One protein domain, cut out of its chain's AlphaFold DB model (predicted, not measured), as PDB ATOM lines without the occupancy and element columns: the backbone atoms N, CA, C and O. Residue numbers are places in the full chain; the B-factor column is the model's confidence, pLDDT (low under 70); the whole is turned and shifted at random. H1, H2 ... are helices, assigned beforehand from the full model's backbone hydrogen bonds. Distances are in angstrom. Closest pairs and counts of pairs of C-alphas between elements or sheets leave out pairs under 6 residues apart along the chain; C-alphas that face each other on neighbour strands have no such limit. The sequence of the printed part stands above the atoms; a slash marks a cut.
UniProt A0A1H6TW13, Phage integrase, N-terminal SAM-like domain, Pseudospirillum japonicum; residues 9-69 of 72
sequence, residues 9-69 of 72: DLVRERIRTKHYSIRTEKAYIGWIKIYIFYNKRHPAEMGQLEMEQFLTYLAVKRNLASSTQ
ATOM      1  N   ASP A   9      86.793 135.860 126.836       90.62
ATOM      2  CA  ASP A   9      85.910 137.024 126.919       90.62
ATOM      3  C   ASP A   9      85.839 137.526 128.373       90.62
ATOM      4  O   ASP A   9      86.009 138.722 128.607       90.62
ATOM      5  N   LEU A  10      85.773 136.608 129.349       90.69
ATOM      6  CA  LEU A  10      85.873 136.925 130.783       90.69
ATOM      7  C   LEU A  10      87.221 137.564 131.152       90.69
ATOM      8  O   LEU A  10      87.282 138.509 131.940       90.69
ATOM      9  N   VAL A  11      88.321 137.076 130.570       90.25
ATOM     10  CA  VAL A  11      89.652 137.661 130.793       90.25
ATOM     11  C   VAL A  11      89.716 139.096 130.266       90.25
ATOM     12  O   VAL A  11      90.222 139.975 130.965       90.25
ATOM     13  N   ARG A  12      89.195 139.362 129.060       92.44
ATOM     14  CA  ARG A  12      89.170 140.724 128.497       92.44
ATOM     15  C   ARG A  12      88.363 141.674 129.363       92.44
ATOM     16  O   ARG A  12      88.833 142.773 129.640       92.44
ATOM     17  N   GLU A  13      87.184 141.245 129.803       93.31
ATOM     18  CA  GLU A  13      86.343 142.026 130.709       93.31
ATOM     19  C   GLU A  13      87.123 142.395 131.974       93.31
ATOM     20  O   GLU A  13      87.285 143.575 132.274       93.31
ATOM     21  N   ARG A  14      87.745 141.409 132.630       93.25
ATOM     22  CA  ARG A  14      88.548 141.624 133.842       93.25
ATOM     23  C   ARG A  14      89.717 142.586 133.633       93.25
ATOM     24  O   ARG A  14      89.995 143.399 134.514       93.25
ATOM     25  N   ILE A  15      90.417 142.490 132.503       92.62
ATOM     26  CA  ILE A  15      91.539 143.379 132.160       92.62
ATOM     27  C   ILE A  15      91.044 144.814 131.946       92.62
ATOM     28  O   ILE A  15      91.665 145.754 132.446       92.62
ATOM     29  N   ARG A  16      89.908 144.984 131.259       93.06
ATOM     30  CA  ARG A  16      89.298 146.297 131.005       93.06
ATOM     31  C   ARG A  16      88.732 146.934 132.268       93.06
ATOM     32  O   ARG A  16      88.937 148.126 132.465       93.06
ATOM     33  N   THR A  17      88.114 146.156 133.160       95.56
ATOM     34  CA  THR A  17      87.680 146.628 134.489       95.56
ATOM     35  C   THR A  17      88.857 147.117 135.328       95.56
ATOM     36  O   THR A  17      88.715 148.039 136.120       95.56
ATOM     37  N   LYS A  18      90.044 146.526 135.149       93.50
ATOM     38  CA  LYS A  18      91.284 146.986 135.790       93.50
ATOM     39  C   LYS A  18      91.942 148.176 135.075       93.50
ATOM     40  O   LYS A  18      93.042 148.564 135.454       93.50
ATOM     41  N   HIS A  19      91.301 148.738 134.047       94.19
ATOM     42  CA  HIS A  19      91.792 149.871 133.253       94.19
ATOM     43  C   HIS A  19      93.184 149.665 132.640       94.19
ATOM     44  O   HIS A  19      93.917 150.622 132.387       94.19
ATOM     45  N   TYR A  20      93.563 148.416 132.363       93.00
ATOM     46  CA  TYR A  20      94.796 148.154 131.635       93.00
ATOM     47  C   TYR A  20      94.688 148.606 130.178       93.00
ATOM     48  O   TYR A  20      93.616 148.622 129.571       93.00
ATOM     49  N   SER A  21      95.838 148.926 129.588       94.31
ATOM     50  CA  SER A  21      95.904 149.298 128.178       94.31
ATOM     51  C   SER A  21      95.473 148.143 127.261       94.31
ATOM     52  O   SER A  21      95.685 146.964 127.558       94.31
ATOM     53  N   ILE A  22      94.979 148.479 126.067       91.69
ATOM     54  CA  ILE A  22      94.688 147.502 125.000       91.69
ATOM     55  C   ILE A  22      95.940 146.684 124.633       91.69
ATOM     56  O   ILE A  22      95.841 145.524 124.233       91.69
ATOM     57  N   ARG A  23      97.139 147.266 124.785       91.75
ATOM     58  CA  ARG A  23      98.411 146.559 124.579       91.75
ATOM     59  C   ARG A  23      98.597 145.446 125.612       91.75
ATOM     60  O   ARG A  23      98.950 144.332 125.234       91.75
ATOM     61  N   THR A  24      98.308 145.728 126.882       85.62
ATOM     62  CA  THR A  24      98.334 144.743 127.974       85.62
ATOM     63  C   THR A  24      97.298 143.642 127.746       85.62
ATOM     64  O   THR A  24      97.636 142.468 127.855       85.62
ATOM     65  N   GLU A  25      96.073 143.991 127.329       90.94
ATOM     66  CA  GLU A  25      95.037 143.007 126.970       90.94
ATOM     67  C   GLU A  25      95.533 142.028 125.899       90.94
ATOM     68  O   GLU A  25      95.442 140.811 126.070       90.94
ATOM     69  N   LYS A  26      96.106 142.546 124.806       90.44
ATOM     70  CA  LYS A  26      96.636 141.712 123.718       90.44
ATOM     71  C   LYS A  26      97.764 140.796 124.192       90.44
ATOM     72  O   LYS A  26      97.772 139.626 123.811       90.44
ATOM     73  N   ALA A  27      98.680 141.308 125.014       86.38
ATOM     74  CA  ALA A  27      99.779 140.522 125.568       86.38
ATOM     75  C   ALA A  27      99.259 139.369 126.440       86.38
ATOM     76  O   ALA A  27      99.595 138.214 126.194       86.38
ATOM     77  N   TYR A  28      98.363 139.662 127.385       86.00
ATOM     78  CA  TYR A  28      97.806 138.668 128.306       86.00
ATOM     79  C   TYR A  28      97.009 137.593 127.561       86.00
ATOM     80  O   TYR A  28      97.210 136.401 127.782       86.00
ATOM     81  N   ILE A  29      96.150 137.989 126.616       91.00
ATOM     82  CA  ILE A  29      95.401 137.035 125.785       91.00
ATOM     83  C   ILE A  29      96.347 136.183 124.929       91.00
ATOM     84  O   ILE A  29      96.081 134.997 124.725       91.00
ATOM     85  N   GLY A  30      97.443 136.760 124.435       88.88
ATOM     86  CA  GLY A  30      98.498 136.029 123.736       88.88
ATOM     87  C   GLY A  30      99.121 134.945 124.616       88.88
ATOM     88  O   GLY A  30      99.113 133.776 124.233       88.88
ATOM     89  N   TRP A  31      99.577 135.312 125.815       86.75
ATOM     90  CA  TRP A  31     100.182 134.379 126.770       86.75
ATOM     91  C   TRP A  31      99.236 133.261 127.185       86.75
ATOM     92  O   TRP A  31      99.605 132.091 127.133       86.75
ATOM     93  N   ILE A  32      97.988 133.602 127.498       85.50
ATOM     94  CA  ILE A  32      96.967 132.630 127.892       85.50
ATOM     95  C   ILE A  32      96.704 131.614 126.774       85.50
ATOM     96  O   ILE A  32      96.572 130.422 127.043       85.50
ATOM     97  N   LYS A  33      96.661 132.047 125.508       86.44
ATOM     98  CA  LYS A  33      96.504 131.122 124.374       86.44
ATOM     99  C   LYS A  33      97.681 130.158 124.252       86.44
ATOM    100  O   LYS A  33      97.460 128.971 124.027       86.44
ATOM    101  N   ILE A  34      98.909 130.659 124.397       84.94
ATOM    102  CA  ILE A  34     100.118 129.827 124.341       84.94
ATOM    103  C   ILE A  34     100.108 128.819 125.500       84.94
ATOM    104  O   ILE A  34     100.369 127.640 125.273       84.94
ATOM    105  N   TYR A  35      99.726 129.251 126.704       83.31
ATOM    106  CA  TYR A  35      99.607 128.397 127.888       83.31
ATOM    107  C   TYR A  35      98.567 127.278 127.721       83.31
ATOM    108  O   TYR A  35      98.857 126.112 127.997       83.31
ATOM    109  N   ILE A  36      97.374 127.605 127.206       84.56
ATOM    110  CA  ILE A  36      96.324 126.613 126.919       84.56
ATOM    111  C   ILE A  36      96.796 125.619 125.852       84.56
ATOM    112  O   ILE A  36      96.577 124.419 125.991       84.56
ATOM    113  N   PHE A  37      97.457 126.095 124.791       83.75
ATOM    114  CA  PHE A  37      97.943 125.224 123.719       83.75
ATOM    115  C   PHE A  37      99.064 124.285 124.185       83.75
ATOM    116  O   PHE A  37      99.101 123.130 123.765       83.75
ATOM    117  N   TYR A  38      99.956 124.769 125.056       81.69
ATOM    118  CA  TYR A  38     101.041 123.972 125.627       81.69
ATOM    119  C   TYR A  38     100.505 122.816 126.479       81.69
ATOM    120  O   TYR A  38     100.885 121.668 126.264       81.69
ATOM    121  N   ASN A  39      99.572 123.105 127.388       79.38
ATOM    122  CA  ASN A  39      99.049 122.097 128.307       79.38
ATOM    123  C   ASN A  39      97.921 121.241 127.714       79.38
ATOM    124  O   ASN A  39      97.643 120.160 128.227       79.38
ATOM    125  N   LYS A  40      97.234 121.725 126.667       81.50
ATOM    126  CA  LYS A  40      96.030 121.107 126.069       81.50
ATOM    127  C   LYS A  40      94.919 120.786 127.085       81.50
ATOM    128  O   LYS A  40      94.048 119.965 126.810       81.50
ATOM    129  N   ARG A  41      94.941 121.442 128.247       76.50
ATOM    130  CA  ARG A  41      94.001 121.276 129.363       76.50
ATOM    131  C   ARG A  41      93.345 122.609 129.697       76.50
ATOM    132  O   ARG A  41      93.866 123.676 129.363       76.50
ATOM    133  N   HIS A  42      92.174 122.556 130.327       72.31
ATOM    134  CA  HIS A  42      91.472 123.768 130.734       72.31
ATOM    135  C   HIS A  42      92.199 124.428 131.926       72.31
ATOM    136  O   HIS A  42      92.518 123.725 132.881       72.31
ATOM    137  N   PRO A  43      92.424 125.760 131.945       72.25
ATOM    138  CA  PRO A  43      93.170 126.435 133.019       72.25
ATOM    139  C   PRO A  43      92.622 126.260 134.429       72.25
ATOM    140  O   PRO A  43      93.376 126.359 135.384       72.25
ATOM    141  N   ALA A  44      91.328 125.975 134.566       75.75
ATOM    142  CA  ALA A  44      90.731 125.681 135.869       75.75
ATOM    143  C   ALA A  44      91.191 124.340 136.477       75.75
ATOM    144  O   ALA A  44      90.992 124.122 137.664       75.75
ATOM    145  N   GLU A  45      91.780 123.448 135.678       77.00
ATOM    146  CA  GLU A  45      92.306 122.147 136.118       77.00
ATOM    147  C   GLU A  45      93.831 122.162 136.286       77.00
ATOM    148  O   GLU A  45      94.442 121.113 136.495       77.00
ATOM    149  N   MET A  46      94.443 123.333 136.115       80.69
ATOM    150  CA  MET A  46      95.885 123.528 136.138       80.69
ATOM    151  C   MET A  46      96.264 124.358 137.356       80.69
ATOM    152  O   MET A  46      95.545 125.282 137.743       80.69
ATOM    153  N   GLY A  47      97.388 124.005 137.967       78.44
ATOM    154  CA  GLY A  47      97.882 124.645 139.174       78.44
ATOM    155  C   GLY A  47      99.286 125.198 138.990       78.44
ATOM    156  O   GLY A  47      99.736 125.537 137.894       78.44
ATOM    157  N   GLN A  48      99.990 125.294 140.110       81.44
ATOM    158  CA  GLN A  48     101.347 125.819 140.159       81.44
ATOM    159  C   GLN A  48     102.332 124.989 139.319       81.44
ATOM    160  O   GLN A  48     103.174 125.565 138.639       81.44
ATOM    161  N   LEU A  49     102.193 123.660 139.303       83.69
ATOM    162  CA  LEU A  49     103.102 122.769 138.577       83.69
ATOM    163  C   LEU A  49     103.091 123.037 137.064       83.69
ATOM    164  O   LEU A  49     104.144 123.188 136.449       83.69
ATOM    165  N   GLU A  50     101.906 123.141 136.459       81.75
ATOM    166  CA  GLU A  50     101.769 123.441 135.031       81.75
ATOM    167  C   GLU A  50     102.258 124.857 134.694       81.75
ATOM    168  O   GLU A  50     102.755 125.099 133.592       81.75
ATOM    169  N   MET A  51     102.133 125.802 135.633       79.06
ATOM    170  CA  MET A  51     102.698 127.147 135.487       79.06
ATOM    171  C   MET A  51     104.230 127.119 135.500       79.06
ATOM    172  O   MET A  51     104.849 127.712 134.619       79.06
ATOM    173  N   GLU A  52     104.849 126.397 136.434       82.75
ATOM    174  CA  GLU A  52     106.309 126.248 136.506       82.75
ATOM    175  C   GLU A  52     106.865 125.576 135.244       82.75
ATOM    176  O   GLU A  52     107.781 126.106 134.615       82.75
ATOM    177  N   GLN A  53     106.247 124.477 134.799       84.19
ATOM    178  CA  GLN A  53     106.621 123.792 133.556       84.19
ATOM    179  C   GLN A  53     106.489 124.700 132.332       84.19
ATOM    180  O   GLN A  53     107.352 124.694 131.449       84.19
ATOM    181  N   PHE A  54     105.434 125.515 132.285       82.31
ATOM    182  CA  PHE A  54     105.256 126.483 131.215       82.31
ATOM    183  C   PHE A  54     106.347 127.558 131.220       82.31
ATOM    184  O   PHE A  54     106.907 127.855 130.165       82.31
ATOM    185  N   LEU A  55     106.700 128.105 132.385       77.44
ATOM    186  CA  LEU A  55     107.790 129.076 132.509       77.44
ATOM    187  C   LEU A  55     109.138 128.465 132.099       77.44
ATOM    188  O   LEU A  55     109.891 129.094 131.352       77.44
ATOM    189  N   THR A  56     109.416 127.216 132.488       81.56
ATOM    190  CA  THR A  56     110.602 126.479 132.025       81.56
ATOM    191  C   THR A  56     110.589 126.285 130.509       81.56
ATOM    192  O   THR A  56     111.603 126.514 129.846       81.56
ATOM    193  N   TYR A  57     109.444 125.925 129.921       80.88
ATOM    194  CA  TYR A  57     109.295 125.828 128.469       80.88
ATOM    195  C   TYR A  57     109.577 127.168 127.772       80.88
ATOM    196  O   TYR A  57     110.293 127.199 126.769       80.88
ATOM    197  N   LEU A  58     109.069 128.282 128.302       78.31
ATOM    198  CA  LEU A  58     109.336 129.609 127.746       78.31
ATOM    199  C   LEU A  58     110.830 129.958 127.786       78.31
ATOM    200  O   LEU A  58     111.361 130.440 126.782       78.31
ATOM    201  N   ALA A  59     111.506 129.653 128.895       72.19
ATOM    202  CA  ALA A  59     112.935 129.905 129.066       72.19
ATOM    203  C   ALA A  59     113.806 129.054 128.122       72.19
ATOM    204  O   ALA A  59     114.727 129.570 127.497       72.19
ATOM    205  N   VAL A  60     113.494 127.761 127.966       72.88
ATOM    206  CA  VAL A  60     114.344 126.810 127.221       72.88
ATOM    207  C   VAL A  60     114.054 126.802 125.717       72.88
ATOM    208  O   VAL A  60     114.971 126.727 124.902       72.88
ATOM    209  N   LYS A  61     112.777 126.848 125.315       64.12
ATOM    210  CA  LYS A  61     112.358 126.597 123.920       64.12
ATOM    211  C   LYS A  61     112.132 127.861 123.099       64.12
ATOM    212  O   LYS A  61     112.198 127.788 121.873       64.12
ATOM    213  N   ARG A  62     111.800 128.989 123.733       58.84
ATOM    214  CA  ARG A  62     111.423 130.228 123.028       58.84
ATOM    215  C   ARG A  62     112.506 131.303 123.044       58.84
ATOM    216  O   ARG A  62     112.306 132.314 122.377       58.84
ATOM    217  N   ASN A  63     113.625 131.076 123.745       55.41
ATOM    218  CA  ASN A  63     114.752 132.013 123.862       55.41
ATOM    219  C   ASN A  63     114.270 133.451 124.144       55.41
ATOM    220  O   ASN A  63     114.787 134.430 123.606       55.41
ATOM    221  N   LEU A  64     113.182 133.559 124.917       54.03
ATOM    222  CA  LEU A  64     112.606 134.831 125.309       54.03
ATOM    223  C   LEU A  64     113.630 135.476 126.228       54.03
ATOM    224  O   LEU A  64     113.819 135.024 127.354       54.03
ATOM    225  N   ALA A  65     114.324 136.491 125.710       46.91
ATOM    226  CA  ALA A  65     115.264 137.287 126.478       46.91
ATOM    227  C   ALA A  65     114.623 137.676 127.818       46.91
ATOM    228  O   ALA A  65     113.435 138.008 127.868       46.91
ATOM    229  N   SER A  66     115.417 137.644 128.887       49.25
ATOM    230  CA  SER A  66     115.014 137.792 130.293       49.25
ATOM    231  C   SER A  66     114.074 138.980 130.570       49.25
ATOM    232  O   SER A  66     113.294 138.957 131.515       49.25
ATOM    233  N   SER A  67     114.078 140.002 129.707       43.84
ATOM    234  CA  SER A  67     113.162 141.149 129.737       43.84
ATOM    235  C   SER A  67     111.685 140.807 129.495       43.84
ATOM    236  O   SER A  67     110.819 141.565 129.923       43.84
ATOM    237  N   THR A  68     111.373 139.677 128.853       49.84
ATOM    238  CA  THR A  68     109.984 139.237 128.630       49.84
ATOM    239  C   THR A  68     109.424 138.459 129.826       49.84
ATOM    240  O   THR A  68     108.214 138.444 130.032       49.84
ATOM    241  N   GLN A  69     110.294 137.872 130.653       52.38
ATOM    242  CA  GLN A  69     109.898 137.176 131.881       52.38
ATOM    243  C   GLN A  69     109.400 138.153 132.961       52.38
ATOM    244  O   GLN A  69     108.465 137.830 133.681       52.38
TER     245      GLN A  69
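What this domain is: This is residues 9 to 69 of the 72 residues of the protein "Phage integrase, N-terminal SAM-like domain" of Pseudospirillum japonicum (UniProt A0A1H6TW13). A long helix, H2, makes the spine of a loose, open arrangement, with the shorter helix H1 folded back beside the beginning of H2 as a helical hairpin and H3 set crosswise near the other end of H2. The two shorter helices are apart from each other, and residues 60 to 67, of which 60 and 61 belong to H3, stick out from the body. The printed part has 61 residues, with three named helices in the order H1, H2, H3 and no named strand; the class is all helix. The whole is only just loose, close to compact, with a radius of gyration of the C-alphas of 12.7 A, and the C-alphas span 33 by 29 by 17 A.

How they stand to each other: H1, residues 9 to 17, touches H2, residues 22 to 39, and they form a helical hairpin. They run opposite ways at a shallow tilt of 34 degrees, only just short of steep. Their closest C-alphas are those of Ile 15 and Glu 25, 6.3 A apart, and H2 touches H1 with residues 25 to 29 alone. H2 and H3, residues 48 to 61, only just touch, with 3 pairs of C-alphas within 8 A. Their lines stand about perpendicular, at 81 degrees. Their closest C-alphas are those of Tyr 35 and Phe 54, 6.8 A apart; H2 touches H3 with residues 35 to 39 alone, and H3 touches H2 with residues 50 to 54 alone. H1 and H3 are apart. In H1, H2 and H3 every O i to N i+4 pair is within hydrogen-bond range.

Where its parts are: H1 runs from Asp 9, with its C-alpha at (85.910, 137.024, 126.919), to Thr 17, 12.4 A from first to last C-alpha. H2 is the longest helix, 18 residues from Ile 22 to Asn 39; it measures 26.0 A, from C-alpha 22 at (94.688, 147.502, 125.000) to C-alpha 39 at (99.049, 122.097, 128.307). H3 has 14 residues, Gln 48 to Lys 61, and measures 19.6 A; C-alpha 61 is at (112.358, 126.597, 123.920).

The domain as a whole: The two C-alphas farthest apart are those of Thr 17 and Val 60, at 34.0 A. The printed part has no cut. The link from H1 to H2 is tight, with 4 residues, and the link from H2 to H3 is short, with 8. Without residues 60 to 67, which stand free, the body has 53 residues and spans 30 by 25 by 17 A. The mean pLDDT of the printed part is 80.2, and residues 61 to 69 are under 70.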